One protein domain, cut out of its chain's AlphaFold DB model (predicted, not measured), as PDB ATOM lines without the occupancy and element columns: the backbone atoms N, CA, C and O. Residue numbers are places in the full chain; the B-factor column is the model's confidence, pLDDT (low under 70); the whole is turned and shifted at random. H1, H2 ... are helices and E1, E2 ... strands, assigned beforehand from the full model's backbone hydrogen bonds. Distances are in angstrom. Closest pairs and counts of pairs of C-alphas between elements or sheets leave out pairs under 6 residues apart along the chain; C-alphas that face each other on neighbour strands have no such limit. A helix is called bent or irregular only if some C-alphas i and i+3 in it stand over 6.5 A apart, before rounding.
ATOM      1  N   ILE A   3     132.519  65.923 100.430       64.38
ATOM      2  CA  ILE A   3     132.270  65.166 101.661       64.38
ATOM      3  C   ILE A   3     133.481  65.238 102.603       64.38
ATOM      4  O   ILE A   3     133.302  65.346 103.810       64.38
ATOM      5  N   LEU A   4     134.703  65.258 102.057       71.19
ATOM      6  CA  LEU A   4     135.940  65.275 102.847       71.19
ATOM      7  C   LEU A   4     136.151  66.595 103.592       71.19
ATOM      8  O   LEU A   4     136.516  66.581 104.761       71.19
ATOM      9  N   ALA A   5     135.886  67.733 102.944       68.25
ATOM     10  CA  ALA A   5     136.022  69.043 103.578       68.25
ATOM     11  C   ALA A   5     134.987  69.226 104.700       68.25
ATOM     12  O   ALA A   5     135.321  69.709 105.782       68.25
ATOM     13  N   LYS A   6     133.757  68.741 104.480       72.25
ATOM     14  CA  LYS A   6     132.730  68.681 105.521       72.25
ATOM     15  C   LYS A   6     133.152  67.768 106.679       72.25
ATOM     16  O   LYS A   6     133.077  68.202 107.820       72.25
ATOM     17  N   GLN A   7     133.655  66.564 106.400       72.31
ATOM     18  CA  GLN A   7     134.128  65.635 107.438       72.31
ATOM     19  C   GLN A   7     135.290  66.201 108.253       72.31
ATOM     20  O   GLN A   7     135.304  66.051 109.472       72.31
ATOM     21  N   TYR A   8     136.240  66.878 107.606       73.44
ATOM     22  CA  TYR A   8     137.341  67.544 108.297       73.44
ATOM     23  C   TYR A   8     136.835  68.646 109.222       73.44
ATOM     24  O   TYR A   8     137.256  68.715 110.375       73.44
ATOM     25  N   ALA A   9     135.908  69.477 108.735       71.06
ATOM     26  CA  ALA A   9     135.273  70.497 109.550       71.06
ATOM     27  C   ALA A   9     134.515  69.861 110.727       71.06
ATOM     28  O   ALA A   9     134.758  70.233 111.868       71.06
ATOM     29  N   GLU A  10     133.686  68.841 110.494       72.25
ATOM     30  CA  GLU A  10     132.968  68.120 111.554       72.25
ATOM     31  C   GLU A  10     133.919  67.503 112.591       72.25
ATOM     32  O   GLU A  10     133.649  67.578 113.786       72.25
ATOM     33  N   GLN A  11     135.053  66.931 112.174       76.50
ATOM     34  CA  GLN A  11     136.056  66.394 113.099       76.50
ATOM     35  C   GLN A  11     136.775  67.478 113.900       76.50
ATOM     36  O   GLN A  11     136.994  67.288 115.094       76.50
ATOM     37  N   ALA A  12     137.132  68.601 113.278       74.88
ATOM     38  CA  ALA A  12     137.774  69.718 113.967       74.88
ATOM     39  C   ALA A  12     136.812  70.436 114.928       74.88
ATOM     40  O   ALA A  12     137.234  70.956 115.957       74.88
ATOM     41  N   LEU A  13     135.514  70.436 114.610       74.94
ATOM     42  CA  LEU A  13     134.465  71.097 115.385       74.94
ATOM     43  C   LEU A  13     133.803  70.194 116.434       74.94
ATOM     44  O   LEU A  13     133.196  70.712 117.368       74.94
ATOM     45  N   LYS A  14     133.960  68.868 116.347       76.38
ATOM     46  CA  LYS A  14     133.545  67.916 117.392       76.38
ATOM     47  C   LYS A  14     133.990  68.319 118.802       76.38
ATOM     48  O   LYS A  14     133.118  68.390 119.660       76.38
ATOM     49  N   PRO A  15     135.273  68.632 119.066       80.75
ATOM     50  CA  PRO A  15     135.688  69.063 120.398       80.75
ATOM     51  C   PRO A  15     135.056  70.398 120.817       80.75
ATOM     52  O   PRO A  15     134.798  70.580 121.994       80.75
ATOM     53  N   LEU A  16     134.735  71.313 119.893       75.44
ATOM     54  CA  LEU A  16     134.044  72.571 120.223       75.44
ATOM     55  C   LEU A  16     132.575  72.353 120.626       75.44
ATOM     56  O   LEU A  16     132.063  73.076 121.480       75.44
ATOM     57  N   LEU A  17     131.896  71.370 120.028       78.00
ATOM     58  CA  LEU A  17     130.566  70.921 120.458       78.00
ATOM     59  C   LEU A  17     130.619  70.201 121.810       78.00
ATOM     60  O   LEU A  17     129.767  70.448 122.658       78.00
ATOM     61  N   ASP A  18     131.610  69.328 121.999       77.38
ATOM     62  CA  ASP A  18     131.766  68.498 123.201       77.38
ATOM     63  C   ASP A  18     132.123  69.338 124.439       77.38
ATOM     64  O   ASP A  18     131.515  69.185 125.494       77.38
ATOM     65  N   ASP A  19     133.005  70.331 124.271       78.56
ATOM     66  CA  ASP A  19     133.359  71.332 125.293       78.56
ATOM     67  C   ASP A  19     132.189  72.303 125.584       78.56
ATOM     68  O   ASP A  19     132.289  73.190 126.428       78.56
ATOM     69  N   GLY A  20     131.068  72.169 124.859       72.12
ATOM     70  CA  GLY A  20     129.891  73.017 124.995       72.12
ATOM     71  C   GLY A  20     130.115  74.449 124.521       72.12
ATOM     72  O   GLY A  20     129.338  75.319 124.894       72.12
ATOM     73  N   ARG A  21     131.156  74.708 123.716       75.00
ATOM     74  CA  ARG A  21     131.484  76.029 123.155       75.00
ATOM     75  C   ARG A  21     130.701  76.361 121.898       75.00
ATOM     76  O   ARG A  21     130.507  77.530 121.612       75.00
ATOM     77  N   ALA A  22     130.225  75.370 121.153       79.06
ATOM     78  CA  ALA A  22     129.391  75.579 119.975       79.06
ATOM     79  C   ALA A  22     127.986  75.010 120.204       79.06
ATOM     80  O   ALA A  22     127.809  73.822 120.455       79.06
ATOM     81  N   LYS A  23     126.968  75.862 120.076       82.25
ATOM     82  CA  LYS A  23     125.548  75.498 120.173       82.25
ATOM     83  C   LYS A  23     124.991  74.931 118.876       82.25
ATOM     84  O   LYS A  23     124.127  74.058 118.899       82.25
ATOM     85  N   LYS A  24     125.416  75.480 117.739       82.38
ATOM     86  CA  LYS A  24     124.925  75.073 116.420       82.38
ATOM     87  C   LYS A  24     126.018  75.259 115.391       82.38
ATOM     88  O   LYS A  24     126.695  76.275 115.407       82.38
ATOM     89  N   ILE A  25     126.151  74.299 114.486       81.94
ATOM     90  CA  ILE A  25     127.121  74.357 113.399       81.94
ATOM     91  C   ILE A  25     126.394  73.995 112.116       81.94
ATOM     92  O   ILE A  25     125.716  72.972 112.046       81.94
ATOM     93  N   THR A  26     126.511  74.855 111.116       83.62
ATOM     94  CA  THR A  26     125.939  74.667 109.787       83.62
ATOM     95  C   THR A  26     127.090  74.700 108.800       83.62
ATOM     96  O   THR A  26     127.860  75.652 108.783       83.62
ATOM     97  N   ILE A  27     127.248  73.636 108.019       79.38
ATOM     98  CA  ILE A  27     128.350  73.507 107.066       79.38
ATOM     99  C   ILE A  27     127.748  73.444 105.672       79.38
ATOM    100  O   ILE A  27     126.998  72.516 105.356       79.38
ATOM    101  N   THR A  28     128.114  74.417 104.855       82.62
ATOM    102  CA  THR A  28     127.696  74.578 103.469       82.62
ATOM    103  C   THR A  28     128.929  74.413 102.593       82.62
ATOM    104  O   THR A  28     129.915  75.126 102.746       82.62
ATOM    105  N   ALA A  29     128.897  73.437 101.693       77.50
ATOM    106  CA  ALA A  29     129.964  73.214 100.728       77.50
ATOM    107  C   ALA A  29     129.420  73.540  99.339       77.50
ATOM    108  O   ALA A  29     128.567  72.813  98.828       77.50
ATOM    109  N   GLU A  30     129.913  74.614  98.734       79.62
ATOM    110  CA  GLU A  30     129.610  74.976  97.355       79.62
ATOM    111  C   GLU A  30     130.793  74.617  96.465       79.62
ATOM    112  O   GLU A  30     131.928  75.013  96.703       79.62
ATOM    113  N   GLN A  31     130.530  73.832  95.424       73.56
ATOM    114  CA  GLN A  31     131.528  73.474  94.425       73.56
ATOM    115  C   GLN A  31     131.079  74.043  93.076       73.56
ATOM    116  O   GLN A  31     130.412  73.338  92.312       73.56
ATOM    117  N   PRO A  32     131.403  75.310  92.756       71.06
ATOM    118  CA  PRO A  32     131.331  75.753  91.373       71.06
ATOM    119  C   PRO A  32     132.282  74.851  90.572       71.06
ATOM    120  O   PRO A  32     133.385  74.568  91.031       71.06
ATOM    121  N   HIS A  33     131.867  74.355  89.403       67.69
ATOM    122  CA  HIS A  33     132.564  73.350  88.567       67.69
ATOM    123  C   HIS A  33     133.963  73.775  88.035       67.69
ATOM    124  O   HIS A  33     134.439  73.275  87.023       67.69
ATOM    125  N   ASN A  34     134.643  74.690  88.720       70.06
ATOM    126  CA  ASN A  34     135.895  75.340  88.370       70.06
ATOM    127  C   ASN A  34     137.115  74.767  89.129       70.06
ATOM    128  O   ASN A  34     138.153  75.418  89.187       70.06
ATOM    129  N   GLY A  35     136.992  73.597  89.775       72.25
ATOM    130  CA  GLY A  35     138.066  72.989  90.591       72.25
ATOM    131  C   GLY A  35     138.260  73.620  91.979       72.25
ATOM    132  O   GLY A  35     139.195  73.284  92.707       72.25
ATOM    133  N   TRP A  36     137.362  74.520  92.373       75.75
ATOM    134  CA  TRP A  36     137.344  75.147  93.691       75.75
ATOM    135  C   TRP A  36     136.129  74.664  94.470       75.75
ATOM    136  O   TRP A  36     135.055  74.456  93.905       75.75
ATOM    137  N   LEU A  37     136.318  74.460  95.765       80.50
ATOM    138  CA  LEU A  37     135.264  74.147  96.706       80.50
ATOM    139  C   LEU A  37     135.278  75.214  97.795       80.50
ATOM    140  O   LEU A  37     136.205  75.279  98.598       80.50
ATOM    141  N   ASP A  38     134.255  76.052  97.805       80.06
ATOM    142  CA  ASP A  38     134.036  77.026  98.857       80.06
ATOM    143  C   ASP A  38     133.326  76.343 100.017       80.06
ATOM    144  O   ASP A  38     132.192  75.871  99.911       80.06
ATOM    145  N   LEU A  39     134.026  76.267 101.144       81.19
ATOM    146  CA  LEU A  39     133.462  75.764 102.381       81.19
ATOM    147  C   LEU A  39     133.046  76.953 103.242       81.19
ATOM    148  O   LEU A  39     133.896  77.712 103.705       81.19
ATOM    149  N   GLN A  40     131.747  77.113 103.468       84.88
ATOM    150  CA  GLN A  40     131.210  78.055 104.438       84.88
ATOM    151  C   GLN A  40     130.734  77.294 105.674       84.88
ATOM    152  O   GLN A  40     129.956  76.348 105.584       84.88
ATOM    153  N   ILE A  41     131.224  77.695 106.837       84.06
ATOM    154  CA  ILE A  41     130.895  77.097 108.121       84.06
ATOM    155  C   ILE A  41     130.344  78.205 109.015       84.06
ATOM    156  O   ILE A  41     131.069  79.112 109.414       84.06
ATOM    157  N   ASP A  42     129.064  78.113 109.339       87.00
ATOM    158  CA  ASP A  42     128.356  79.020 110.231       87.00
ATOM    159  C   ASP A  42     128.202  78.351 111.602       87.00
ATOM    160  O   ASP A  42     127.497  77.350 111.754       87.00
ATOM    161  N   ILE A  43     128.874  78.890 112.612       84.38
ATOM    162  CA  ILE A  43     128.882  78.392 113.988       84.38
ATOM    163  C   ILE A  43     128.177  79.407 114.877       84.38
ATOM    164  O   ILE A  43     128.424  80.600 114.785       84.38
ATOM    165  N   ILE A  44     127.322  78.938 115.774       87.38
ATOM    166  CA  ILE A  44     126.785  79.727 116.878       87.38
ATOM    167  C   ILE A  44     127.497  79.245 118.129       87.38
ATOM    168  O   ILE A  44     127.288  78.105 118.552       87.38
ATOM    169  N   ASP A  45     128.337  80.097 118.700       82.94
ATOM    170  CA  ASP A  45     129.022  79.828 119.958       82.94
ATOM    171  C   ASP A  45     128.004  79.747 121.115       82.94
ATOM    172  O   ASP A  45     126.873  80.238 121.032       82.94
ATOM    173  N   ALA A  46     128.382  79.124 122.222       78.94
ATOM    174  CA  ALA A  46     127.573  78.991 123.423       78.94
ATOM    175  C   ALA A  46     127.246  80.336 124.068       78.94
ATOM    176  O   ALA A  46     126.169  80.502 124.645       78.94
ATOM    177  N   THR A  47     128.131  81.314 123.880       81.19
ATOM    178  CA  THR A  47     127.899  82.721 124.232       81.19
ATOM    179  C   THR A  47     126.863  83.420 123.341       81.19
ATOM    180  O   THR A  47     126.468  84.544 123.635       81.19
ATOM    181  N   GLY A  48     126.374  82.763 122.282       81.38
ATOM    182  CA  GLY A  48     125.405  83.315 121.332       81.38
ATOM    183  C   GLY A  48     126.039  84.101 120.185       81.38
ATOM    184  O   GLY A  48     125.317  84.697 119.389       81.38
ATOM    185  N   ASN A  49     127.369  84.097 120.079       83.25
ATOM    186  CA  ASN A  49     128.082  84.798 119.020       83.25
ATOM    187  C   ASN A  49     128.110  83.957 117.731       83.25
ATOM    188  O   ASN A  49     128.614  82.831 117.760       83.25
ATOM    189  N   PRO A  50     127.596  84.475 116.601       85.31
ATOM    190  CA  PRO A  50     127.743  83.813 115.317       85.31
ATOM    191  C   PRO A  50     129.167  84.016 114.784       85.31
ATOM    192  O   PRO A  50     129.625  85.144 114.612       85.31
ATOM    193  N   GLN A  51     129.865  82.922 114.497       81.88
ATOM    194  CA  GLN A  51     131.119  82.913 113.758       81.88
ATOM    195  C   GLN A  51     130.915  82.289 112.384       81.88
ATOM    196  O   GLN A  51     130.443  81.162 112.266       81.88
ATOM    197  N   VAL A  52     131.324  83.015 111.350       84.06
ATOM    198  CA  VAL A  52     131.285  82.542 109.968       84.06
ATOM    199  C   VAL A  52     132.713  82.323 109.501       84.06
ATOM    200  O   VAL A  52     133.518  83.252 109.486       84.06
ATOM    201  N   PHE A  53     133.020  81.099 109.097       81.25
ATOM    202  CA  PHE A  53     134.298  80.735 108.505       81.25
ATOM    203  C   PHE A  53     134.086  80.400 107.041       81.25
ATOM    204  O   PHE A  53     133.279  79.541 106.700       81.25
ATOM    205  N   ARG A  54     134.832  81.066 106.164       81.19
ATOM    206  CA  ARG A  54     134.870  80.743 104.741       81.19
ATOM    207  C   ARG A  54     136.267  80.269 104.396       81.19
ATOM    208  O   ARG A  54     137.223  81.023 104.558       81.19
ATOM    209  N   GLN A  55     136.376  79.033 103.931       74.62
ATOM    210  CA  GLN A  55     137.646  78.441 103.557       74.62
ATOM    211  C   GLN A  55     137.570  77.926 102.116       74.62
ATOM    212  O   GLN A  55     136.914  76.913 101.862       74.62
ATOM    213  N   PRO A  56     138.219  78.614 101.162       72.75
ATOM    214  CA  PRO A  56     138.322  78.126  99.798       72.75
ATOM    215  C   PRO A  56     139.311  76.957  99.765       72.75
ATOM    216  O   PRO A  56     140.485  77.095 100.112       72.75
ATOM    217  N   VAL A  57     138.835  75.785  99.358       71.94
ATOM    218  CA  VAL A  57     139.633  74.570  99.198       71.94
ATOM    219  C   VAL A  57     139.828  74.322  97.711       71.94
ATOM    220  O   VAL A  57     138.868  74.174  96.955       71.94
ATOM    221  N   ARG A  58     141.086  74.254  97.272       70.62
ATOM    222  CA  ARG A  58     141.402  73.877  95.895       70.62
ATOM    223  C   ARG A  58     141.367  72.359  95.772       70.62
ATOM    224  O   ARG A  58     142.105  71.672  96.477       70.62
ATOM    225  N   VAL A  59     140.525  71.847  94.884       64.81
ATOM    226  CA  VAL A  59     140.431  70.417  94.584       64.81
ATOM    227  C   VAL A  59     141.233  70.194  93.300       64.81
ATOM    228  O   VAL A  59     140.818  70.664  92.242       64.81
TER     229      VAL A  59
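Overview. This is residues 3 to 59 of the 60 residues of the protein "Phage protein GP46" of Pseudomonas sp. NFPP09 (UniProt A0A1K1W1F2). A twisted sheet of three long strands has one helix, H1, packed over one face along the strands, in two layers; its other face is bare. The printed part has 57 residues, one named helix then three named strands, E1, E2, E3, a meander, each strand the antiparallel neighbour of the one before. The class is mixed; it is only just compact, close to loose, with a radius of gyration of the C-alphas of 12.1 A, spanning 37 by 19 by 11 A.

Arrangement. Start at inner strand E2, residues 36 to 45. E1, residues 22 to 30, is antiparallel to it, a hairpin, with N 26 and O 42 within hydrogen-bond range at 2.8 A. E3, residues 50 to 58, makes the other hairpin, with N 41 and O 53 at 2.8 A. H1, residues 3 to 18, is on the sheet, height 9.0 A, over E1 and E2; its closest C-alphas to E1 are Leu 16 and Ala 22, 5.5 A. In H1, 10 of 12 O i to N i+4 pairs are within range.

Along the chain. Find C-alpha 3 at (132.270, 65.166, 101.661); H1 runs 21.8 A, kinks 36 degrees near residue 12, and is only just irregular, C-alphas 12 and 15 being 6.8 A apart. E1 spans 22.6 A, E2 27.9 A, and E3 25.7 A to C-alpha 58 at (141.402, 73.877, 95.895).

Size, cuts and confidence. The printed part has no cut, and its three links are tight. The farthest C-alphas, Asn 34 and Thr 47, are 37.5 A apart. Look for pLDDT under 70 at residues 3, 5, 33 and 59.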